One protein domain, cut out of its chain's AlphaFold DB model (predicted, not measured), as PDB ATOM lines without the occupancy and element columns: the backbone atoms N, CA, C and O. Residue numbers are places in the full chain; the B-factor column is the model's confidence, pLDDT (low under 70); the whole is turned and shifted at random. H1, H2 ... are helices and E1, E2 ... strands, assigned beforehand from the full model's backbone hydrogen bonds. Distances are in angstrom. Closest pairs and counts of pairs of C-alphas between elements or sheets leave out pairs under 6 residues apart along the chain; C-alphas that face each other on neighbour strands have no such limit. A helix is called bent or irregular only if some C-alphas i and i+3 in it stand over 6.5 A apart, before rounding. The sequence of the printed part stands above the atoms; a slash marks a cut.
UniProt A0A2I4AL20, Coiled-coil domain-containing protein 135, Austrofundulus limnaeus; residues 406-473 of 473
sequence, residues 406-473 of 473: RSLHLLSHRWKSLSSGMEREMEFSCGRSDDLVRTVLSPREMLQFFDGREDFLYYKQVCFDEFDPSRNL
ATOM      1  N   ARG A 406     233.888 179.355 286.434       82.75
ATOM      2  CA  ARG A 406     234.100 179.618 287.867       82.75
ATOM      3  C   ARG A 406     233.226 178.701 288.733       82.75
ATOM      4  O   ARG A 406     232.099 178.401 288.363       82.75
ATOM      5  N   SER A 407     233.696 178.365 289.937       77.75
ATOM      6  CA  SER A 407     232.987 177.514 290.911       77.75
ATOM      7  C   SER A 407     231.567 177.973 291.272       77.75
ATOM      8  O   SER A 407     230.711 177.143 291.542       77.75
ATOM      9  N   LEU A 408     231.304 179.286 291.278       83.38
ATOM     10  CA  LEU A 408     229.973 179.851 291.548       83.38
ATOM     11  C   LEU A 408     229.171 180.161 290.278       83.38
ATOM     12  O   LEU A 408     228.063 180.686 290.380       83.38
ATOM     13  N   HIS A 409     229.723 179.869 289.095       88.75
ATOM     14  CA  HIS A 409     229.097 180.086 287.787       88.75
ATOM     15  C   HIS A 409     228.668 181.533 287.480       88.75
ATOM     16  O   HIS A 409     228.023 181.757 286.465       88.75
ATOM     17  N   LEU A 410     229.022 182.510 288.320       91.81
ATOM     18  CA  LEU A 410     228.730 183.929 288.111       91.81
ATOM     19  C   LEU A 410     229.454 184.431 286.857       91.81
ATOM     20  O   LEU A 410     230.673 184.283 286.757       91.81
ATOM     21  N   LEU A 411     228.700 185.015 285.930       92.75
ATOM     22  CA  LEU A 411     229.185 185.579 284.671       92.75
ATOM     23  C   LEU A 411     229.212 187.102 284.714       92.75
ATOM     24  O   LEU A 411     230.191 187.709 284.284       92.75
ATOM     25  N   SER A 412     228.162 187.710 285.258       94.12
ATOM     26  CA  SER A 412     228.055 189.156 285.394       94.12
ATOM     27  C   SER A 412     227.517 189.517 286.773       94.12
ATOM     28  O   SER A 412     226.707 188.797 287.360       94.12
ATOM     29  N   HIS A 413     228.011 190.620 287.321       95.25
ATOM     30  CA  HIS A 413     227.503 191.203 288.551       95.25
ATOM     31  C   HIS A 413     227.467 192.712 288.402       95.25
ATOM     32  O   HIS A 413     228.503 193.356 288.270       95.25
ATOM     33  N   ARG A 414     226.268 193.275 288.426       95.50
ATOM     34  CA  ARG A 414     226.019 194.703 288.309       95.50
ATOM     35  C   ARG A 414     225.340 195.187 289.571       95.50
ATOM     36  O   ARG A 414     224.389 194.568 290.027       95.50
ATOM     37  N   TRP A 415     225.794 196.289 290.145       95.00
ATOM     38  CA  TRP A 415     225.129 196.883 291.295       95.00
ATOM     39  C   TRP A 415     225.117 198.397 291.233       95.00
ATOM     40  O   TRP A 415     226.023 199.030 290.690       95.00
ATOM     41  N   LYS A 416     224.073 198.969 291.826       93.00
ATOM     42  CA  LYS A 416     223.837 200.402 291.919       93.00
ATOM     43  C   LYS A 416     223.637 200.791 293.374       93.00
ATOM     44  O   LYS A 416     222.800 200.211 294.070       93.00
ATOM     45  N   SER A 417     224.406 201.775 293.830       86.69
ATOM     46  CA  SER A 417     224.213 202.351 295.161       86.69
ATOM     47  C   SER A 417     223.127 203.419 295.099       86.69
ATOM     48  O   SER A 417     223.245 204.387 294.348       86.69
ATOM     49  N   LEU A 418     222.072 203.251 295.892       83.75
ATOM     50  CA  LEU A 418     220.952 204.184 295.999       83.75
ATOM     51  C   LEU A 418     220.920 204.767 297.413       83.75
ATOM     52  O   LEU A 418     221.465 204.195 298.353       83.75
ATOM     53  N   SER A 419     220.238 205.895 297.595       79.31
ATOM     54  CA  SER A 419     219.988 206.437 298.938       79.31
ATOM     55  C   SER A 419     219.112 205.509 299.790       79.31
ATOM     56  O   SER A 419     219.241 205.488 301.009       79.31
ATOM     57  N   SER A 420     218.244 204.724 299.147       77.81
ATOM     58  CA  SER A 420     217.299 203.789 299.767       77.81
ATOM     59  C   SER A 420     217.832 202.359 299.932       77.81
ATOM     60  O   SER A 420     217.088 201.488 300.377       77.81
ATOM     61  N   GLY A 421     219.091 202.087 299.571       82.88
ATOM     62  CA  GLY A 421     219.694 200.756 299.660       82.88
ATOM     63  C   GLY A 421     220.599 200.437 298.473       82.88
ATOM     64  O   GLY A 421     221.323 201.295 297.972       82.88
ATOM     65  N   MET A 422     220.577 199.187 298.016       87.25
ATOM     66  CA  MET A 422     221.336 198.755 296.842       87.25
ATOM     67  C   MET A 422     220.460 197.924 295.916       87.25
ATOM     68  O   MET A 422     219.705 197.070 296.377       87.25
ATOM     69  N   GLU A 423     220.624 198.148 294.619       92.38
ATOM     70  CA  GLU A 423     220.135 197.248 293.578       92.38
ATOM     71  C   GLU A 423     221.307 196.405 293.077       92.38
ATOM     72  O   GLU A 423     222.402 196.932 292.868       92.38
ATOM     73  N   ARG A 424     221.108 195.096 292.910       94.56
ATOM     74  CA  ARG A 424     222.101 194.170 292.359       94.56
ATOM     75  C   ARG A 424     221.460 193.256 291.338       94.56
ATOM     76  O   ARG A 424     220.377 192.737 291.555       94.56
ATOM     77  N   GLU A 425     222.171 192.988 290.268       95.38
ATOM     78  CA  GLU A 425     221.811 192.033 289.240       95.38
ATOM     79  C   GLU A 425     222.996 191.091 289.047       95.38
ATOM     80  O   GLU A 425     224.146 191.521 288.959       95.38
ATOM     81  N   MET A 426     222.724 189.794 289.060       95.69
ATOM     82  CA  MET A 426     223.718 188.740 288.898       95.69
ATOM     83  C   MET A 426     223.230 187.772 287.836       95.69
ATOM     84  O   MET A 426     222.108 187.275 287.941       95.69
ATOM     85  N   GLU A 427     224.079 187.461 286.867       94.00
ATOM     86  CA  GLU A 427     223.810 186.430 285.869       94.00
ATOM     87  C   GLU A 427     224.787 185.275 286.030       94.00
ATOM     88  O   GLU A 427     225.967 185.457 286.347       94.00
ATOM     89  N   PHE A 428     224.288 184.073 285.789       92.94
ATOM     90  CA  PHE A 428     225.006 182.834 286.000       92.94
ATOM     91  C   PHE A 428     225.000 181.979 284.733       92.94
ATOM     92  O   PHE A 428     224.078 182.024 283.924       92.94
ATOM     93  N   SER A 429     226.040 181.166 284.565       88.62
ATOM     94  CA  SER A 429     226.114 180.197 283.473       88.62
ATOM     95  C   SER A 429     225.164 179.022 283.709       88.62
ATOM     96  O   SER A 429     225.010 178.587 284.851       88.62
ATOM     97  N   CYS A 430     224.688 178.409 282.627       78.69
ATOM     98  CA  CYS A 430     223.816 177.228 282.607       78.69
ATOM     99  C   CYS A 430     224.407 175.934 283.213       78.69
ATOM    100  O   CYS A 430     223.769 174.893 283.169       78.69
ATOM    101  N   GLY A 431     225.625 175.963 283.762       74.81
ATOM    102  CA  GLY A 431     226.265 174.798 284.385       74.81
ATOM    103  C   GLY A 431     225.942 174.599 285.869       74.81
ATOM    104  O   GLY A 431     226.560 173.744 286.501       74.81
ATOM    105  N   ARG A 432     225.054 175.413 286.454       83.44
ATOM    106  CA  ARG A 432     224.685 175.300 287.869       83.44
ATOM    107  C   ARG A 432     223.715 174.147 288.089       83.44
ATOM    108  O   ARG A 432     222.805 173.950 287.305       83.44
ATOM    109  N   SER A 433     223.848 173.452 289.214       84.81
ATOM    110  CA  SER A 433     222.942 172.357 289.588       84.81
ATOM    111  C   SER A 433     221.523 172.804 289.952       84.81
ATOM    112  O   SER A 433     220.647 171.960 290.088       84.81
ATOM    113  N   ASP A 434     221.318 174.096 290.222       87.62
ATOM    114  CA  ASP A 434     220.021 174.680 290.578       87.62
ATOM    115  C   ASP A 434     219.341 175.396 289.405       87.62
ATOM    116  O   ASP A 434     218.283 175.992 289.614       87.62
ATOM    117  N   ASP A 435     219.950 175.364 288.209       89.94
ATOM    118  CA  ASP A 435     219.446 175.985 286.977       89.94
ATOM    119  C   ASP A 435     219.127 177.490 287.110       89.94
ATOM    120  O   ASP A 435     218.366 178.068 286.332       89.94
ATOM    121  N   LEU A 436     219.701 178.154 288.122       92.19
ATOM    122  CA  LEU A 436     219.542 179.585 288.348       92.19
ATOM    123  C   LEU A 436     220.342 180.352 287.295       92.19
ATOM    124  O   LEU A 436     221.565 180.236 287.242       92.19
ATOM    125  N   VAL A 437     219.667 181.187 286.508       93.31
ATOM    126  CA  VAL A 437     220.298 181.959 285.426       93.31
ATOM    127  C   VAL A 437     220.482 183.417 285.815       93.31
ATOM    128  O   VAL A 437     221.493 184.024 285.471       93.31
ATOM    129  N   ARG A 438     219.537 183.996 286.561       94.75
ATOM    130  CA  ARG A 438     219.595 185.415 286.929       94.75
ATOM    131  C   ARG A 438     219.007 185.674 288.304       94.75
ATOM    132  O   ARG A 438     218.000 185.084 288.680       94.75
ATOM    133  N   THR A 439     219.615 186.583 289.054       95.56
ATOM    134  CA  THR A 439     219.074 187.116 290.308       95.56
ATOM    135  C   THR A 439     219.079 188.637 290.266       95.56
ATOM    136  O   THR A 439     220.120 189.231 290.008       95.56
ATOM    137  N   VAL A 440     217.937 189.260 290.551       95.25
ATOM    138  CA  VAL A 440     217.784 190.710 290.702       95.25
ATOM    139  C   VAL A 440     217.384 190.986 292.146       95.25
ATOM    140  O   VAL A 440     216.351 190.521 292.611       95.25
ATOM    141  N   LEU A 441     218.226 191.702 292.874       93.88
ATOM    142  CA  LEU A 441     218.018 192.120 294.248       93.88
ATOM    143  C   LEU A 441     217.756 193.623 294.266       93.88
ATOM    144  O   LEU A 441     218.600 194.402 293.839       93.88
ATOM    145  N   SER A 442     216.629 194.014 294.828       91.06
ATOM    146  CA  SER A 442     216.237 195.394 295.095       91.06
ATOM    147  C   SER A 442     216.075 195.579 296.609       91.06
ATOM    148  O   SER A 442     215.948 194.593 297.339       91.06
ATOM    149  N   PRO A 443     216.004 196.817 297.130       88.31
ATOM    150  CA  PRO A 443     215.867 197.047 298.572       88.31
ATOM    151  C   PRO A 443     214.664 196.348 299.227       88.31
ATOM    152  O   PRO A 443     214.709 196.038 300.413       88.31
ATOM    153  N   ARG A 444     213.591 196.093 298.465       88.75
ATOM    154  CA  ARG A 444     212.341 195.490 298.955       88.75
ATOM    155  C   ARG A 444     212.042 194.109 298.385       88.75
ATOM    156  O   ARG A 444     211.065 193.493 298.795       88.75
ATOM    157  N   GLU A 445     212.840 193.616 297.444       93.12
ATOM    158  CA  GLU A 445     212.557 192.330 296.812       93.12
ATOM    159  C   GLU A 445     213.796 191.637 296.250       93.12
ATOM    160  O   GLU A 445     214.811 192.259 295.958       93.12
ATOM    161  N   MET A 446     213.691 190.328 296.067       94.94
ATOM    162  CA  MET A 446     214.639 189.500 295.341       94.94
ATOM    163  C   MET A 446     213.874 188.657 294.322       94.94
ATOM    164  O   MET A 446     212.993 187.878 294.683       94.94
ATOM    165  N   LEU A 447     214.242 188.789 293.055       96.00
ATOM    166  CA  LEU A 447     213.752 187.995 291.937       96.00
ATOM    167  C   LEU A 447     214.834 187.006 291.511       96.00
ATOM    168  O   LEU A 447     215.979 187.389 291.285       96.00
ATOM    169  N   GLN A 448     214.471 185.740 291.370       95.75
ATOM    170  CA  GLN A 448     215.325 184.677 290.851       95.75
ATOM    171  C   GLN A 448     214.670 184.088 289.606       95.75
ATOM    172  O   GLN A 448     213.471 183.815 289.624       95.75
ATOM    173  N   PHE A 449     215.444 183.892 288.545       94.94
ATOM    174  CA  PHE A 449     214.996 183.337 287.270       94.94
ATOM    175  C   PHE A 449     215.746 182.042 286.982       94.94
ATOM    176  O   PHE A 449     216.969 181.987 287.141       94.94
ATOM    177  N   PHE A 450     215.011 181.031 286.536       93.81
ATOM    178  CA  PHE A 450     215.503 179.678 286.310       93.81
ATOM    179  C   PHE A 450     215.180 179.236 284.880       93.81
ATOM    180  O   PHE A 450     214.168 179.664 284.319       93.81
ATOM    181  N   ASP A 451     216.017 178.375 284.305       90.81
ATOM    182  CA  ASP A 451     215.814 177.830 282.959       90.81
ATOM    183  C   ASP A 451     216.152 176.339 282.908       90.81
ATOM    184  O   ASP A 451     217.200 175.928 283.387       90.81
ATOM    185  N   GLY A 452     215.282 175.521 282.316       85.94
ATOM    186  CA  GLY A 452     215.522 174.077 282.172       85.94
ATOM    187  C   GLY A 452     215.171 173.213 283.389       85.94
ATOM    188  O   GLY A 452     215.440 172.014 283.375       85.94
ATOM    189  N   ARG A 453     214.512 173.775 284.408       88.56
ATOM    190  CA  ARG A 453     214.100 173.019 285.595       88.56
ATOM    191  C   ARG A 453     212.990 172.002 285.321       88.56
ATOM    192  O   ARG A 453     211.948 172.339 284.762       88.56
ATOM    193  N   GLU A 454     213.168 170.782 285.831       89.62
ATOM    194  CA  GLU A 454     212.194 169.680 285.707       89.62
ATOM    195  C   GLU A 454     210.850 169.953 286.407       89.62
ATOM    196  O   GLU A 454     209.822 169.406 286.015       89.62
ATOM    197  N   ASP A 455     210.841 170.810 287.434       92.44
ATOM    198  CA  ASP A 455     209.633 171.211 288.168       92.44
ATOM    199  C   ASP A 455     208.899 172.403 287.530       92.44
ATOM    200  O   ASP A 455     207.935 172.907 288.107       92.44
ATOM    201  N   PHE A 456     209.327 172.842 286.339       89.75
ATOM    202  CA  PHE A 456     208.767 173.981 285.602       89.75
ATOM    203  C   PHE A 456     208.772 175.301 286.397       89.75
ATOM    204  O   PHE A 456     207.975 176.205 286.127       89.75
ATOM    205  N   LEU A 457     209.665 175.445 287.383       91.12
ATOM    206  CA  LEU A 457     209.874 176.714 288.069       91.12
ATOM    207  C   LEU A 457     210.653 177.666 287.153       91.12
ATOM    208  O   LEU A 457     211.824 177.432 286.885       91.12
ATOM    209  N   TYR A 458     210.017 178.755 286.717       90.81
ATOM    210  CA  TYR A 458     210.647 179.769 285.854       90.81
ATOM    211  C   TYR A 458     211.138 180.998 286.621       90.81
ATOM    212  O   TYR A 458     212.151 181.601 286.270       90.81
ATOM    213  N   TYR A 459     210.416 181.400 287.670       93.94
ATOM    214  CA  TYR A 459     210.806 182.536 288.496       93.94
ATOM    215  C   TYR A 459     210.332 182.378 289.940       93.94
ATOM    216  O   TYR A 459     209.327 181.724 290.221       93.94
ATOM    217  N   LYS A 460     211.055 183.014 290.857       94.00
ATOM    218  CA  LYS A 460     210.716 183.123 292.275       94.00
ATOM    219  C   LYS A 460     210.904 184.567 292.719       94.00
ATOM    220  O   LYS A 460     211.948 185.154 292.454       94.00
ATOM    221  N   GLN A 461     209.917 185.114 293.418       95.62
ATOM    222  CA  GLN A 461     209.970 186.444 294.024       95.62
ATOM    223  C   GLN A 461     209.922 186.315 295.544       95.62
ATOM    224  O   GLN A 461     209.130 185.547 296.089       95.62
ATOM    225  N   VAL A 462     210.780 187.061 296.228       94.06
ATOM    226  CA  VAL A 462     210.807 187.184 297.685       94.06
ATOM    227  C   VAL A 462     210.707 188.665 298.011       94.06
ATOM    228  O   VAL A 462     211.547 189.429 297.555       94.06
ATOM    229  N   CYS A 463     209.708 189.071 298.787       92.12
ATOM    230  CA  CYS A 463     209.549 190.456 299.228       92.12
ATOM    231  C   CYS A 463     210.053 190.608 300.667       92.12
ATOM    232  O   CYS A 463     209.828 189.727 301.499       92.12
ATOM    233  N   PHE A 464     210.728 191.715 300.953       87.06
ATOM    234  CA  PHE A 464     211.206 192.070 302.285       87.06
ATOM    235  C   PHE A 464     210.258 193.094 302.914       87.06
ATOM    236  O   PHE A 464     209.861 194.056 302.253       87.06
ATOM    237  N   ASP A 465     209.909 192.897 304.184       79.25
ATOM    238  CA  ASP A 465     209.160 193.890 304.957       79.25
ATOM    239  C   ASP A 465     210.028 195.128 305.239       79.25
ATOM    240  O   ASP A 465     211.253 195.036 305.363       79.25
ATOM    241  N   GLU A 466     209.394 196.298 305.376       68.31
ATOM    242  CA  GLU A 466     210.087 197.485 305.880       68.31
ATOM    243  C   GLU A 466     210.581 197.226 307.304       68.31
ATOM    244  O   GLU A 466     209.857 196.694 308.149       68.31
ATOM    245  N   PHE A 467     211.829 197.606 307.578       57.75
ATOM    246  CA  PHE A 467     212.358 197.573 308.932       57.75
ATOM    247  C   PHE A 467     211.550 198.553 309.787       57.75
ATOM    248  O   PHE A 467     211.739 199.762 309.688       57.75
ATOM    249  N   ASP A 468     210.632 198.024 310.595       51.84
ATOM    250  CA  ASP A 468     209.855 198.786 311.563       51.84
ATOM    251  C   ASP A 468     210.609 198.798 312.907       51.84
ATOM    252  O   ASP A 468     210.571 197.804 313.645       51.84
ATOM    253  N   PRO A 469     211.321 199.889 313.256       55.47
ATOM    254  CA  PRO A 469     212.059 199.976 314.514       55.47
ATOM    255  C   PRO A 469     211.146 199.935 315.751       55.47
ATOM    256  O   PRO A 469     211.657 199.817 316.863       55.47
ATOM    257  N   SER A 470     209.819 200.004 315.589       58.00
ATOM    258  CA  SER A 470     208.856 199.925 316.693       58.00
ATOM    259  C   SER A 470     208.471 198.494 317.103       58.00
ATOM    260  O   SER A 470     207.855 198.312 318.149       58.00
ATOM    261  N   ARG A 471     208.877 197.462 316.343       52.69
ATOM    262  CA  ARG A 471     208.568 196.047 316.647       52.69
ATOM    263  C   ARG A 471     209.473 195.383 317.698       52.69
ATOM    264  O   ARG A 471     209.234 194.228 318.032       52.69
ATOM    265  N   ASN A 472     210.474 196.091 318.230       49.16
ATOM    266  CA  ASN A 472     211.391 195.602 319.275       49.16
ATOM    267  C   ASN A 472     211.370 196.478 320.547       49.16
ATOM    268  O   ASN A 472     212.427 196.740 321.127       49.16
ATOM    269  N   LEU A 473     210.191 196.952 320.964       37.94
ATOM    270  CA  LEU A 473     209.983 197.596 322.268       37.94
ATOM    271  C   LEU A 473     209.219 196.684 323.225       37.94
ATOM    272  O   LEU A 473     208.161 196.160 322.810       37.94
TER     273      LEU A 473
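Overview. This is residues 406 to 473 of the 473 residues of the protein "Coiled-coil domain-containing protein 135" of Austrofundulus limnaeus (UniProt A0A2I4AL20). Picture one twisted sheet of five strands, E1 to E5, laid side by side in a zigzag, a single layer with no named helix on it. From the end of E5 a tail sets off, and its last residues, 467 to 473, stick out free, with the tiny helix H1 in them. The printed part has 68 residues, with five named strands and then one named helix in the order E1, E2, E3, E4, E5, H1; the sheet's order is E1 - E2 - E3 - E4 - E5, antiparallel throughout, and the class is mostly strand. The whole is loose, with a radius of gyration of the C-alphas of 14.9 A, and elongated, spanning 46 by 27 by 17 A.

Arrangement. Begin with the sheet, where E1, residues 410 to 418, E2, residues 421 to 428, E3, residues 436 to 442, E4, residues 445 to 450, and E5, residues 459 to 463, form a meander, each strand the antiparallel neighbour of the one before. Look first at the inner hairpin E2 and E3, at 173 degrees between directions: C-alphas 425 and 440 face each other at 4.5 A, and N 441 and O 424 are within hydrogen-bond range at 2.7 A. In the hairpin E3 and E4, at 168 degrees, C-alphas 441 and 446 face each other at 4.4 A, and N 440 and O 447 are 2.8 A apart. Outward on one side, E1 is an edge strand in a hairpin with E2, at 168 degrees; find N 425 and O 414 at 2.7 A. At the other edge, E5 makes a hairpin with E4, at 168 degrees; find N 448 and O 460 at 2.8 A. The edge strands E1 and E5 are apart. The sheet is twisted, its C-alphas lying up to 4.2 A off its best plane. H1, residues 469 to 472, is not on the sheet, with 0 pairs of C-alphas within 10 A. It is too short for any O i to N i+4 pair, and its one O i to N i+3 pair is not within range.

Along the chain. Find C-alpha 410 at (228.730, 183.929, 288.111); from there E1, residues 410 to 418, runs 23.1 A. E2, residues 421 to 428, runs 23.2 A back. E3, residues 436 to 442, covers 17.5 A, E4, residues 445 to 450, 16.7 A, and E5, residues 459 to 463, 13.4 A, ending at C-alpha 463 at (209.549, 190.456, 299.228). H1, residues 469 to 472, ends at C-alpha 472 at (211.391, 195.602, 319.275); it is neither bent nor irregular, but only just: C-alphas 469 and 472 are 6.5 A apart.

Size, cuts and confidence. The two C-alphas farthest apart are those of Gly 431 and Leu 473, the chain's last residue, at 47.1 A. The printed part has no cut, and no link is long. The mean pLDDT of the printed part is 85.7; look for values under 70 in residues 466 to 473.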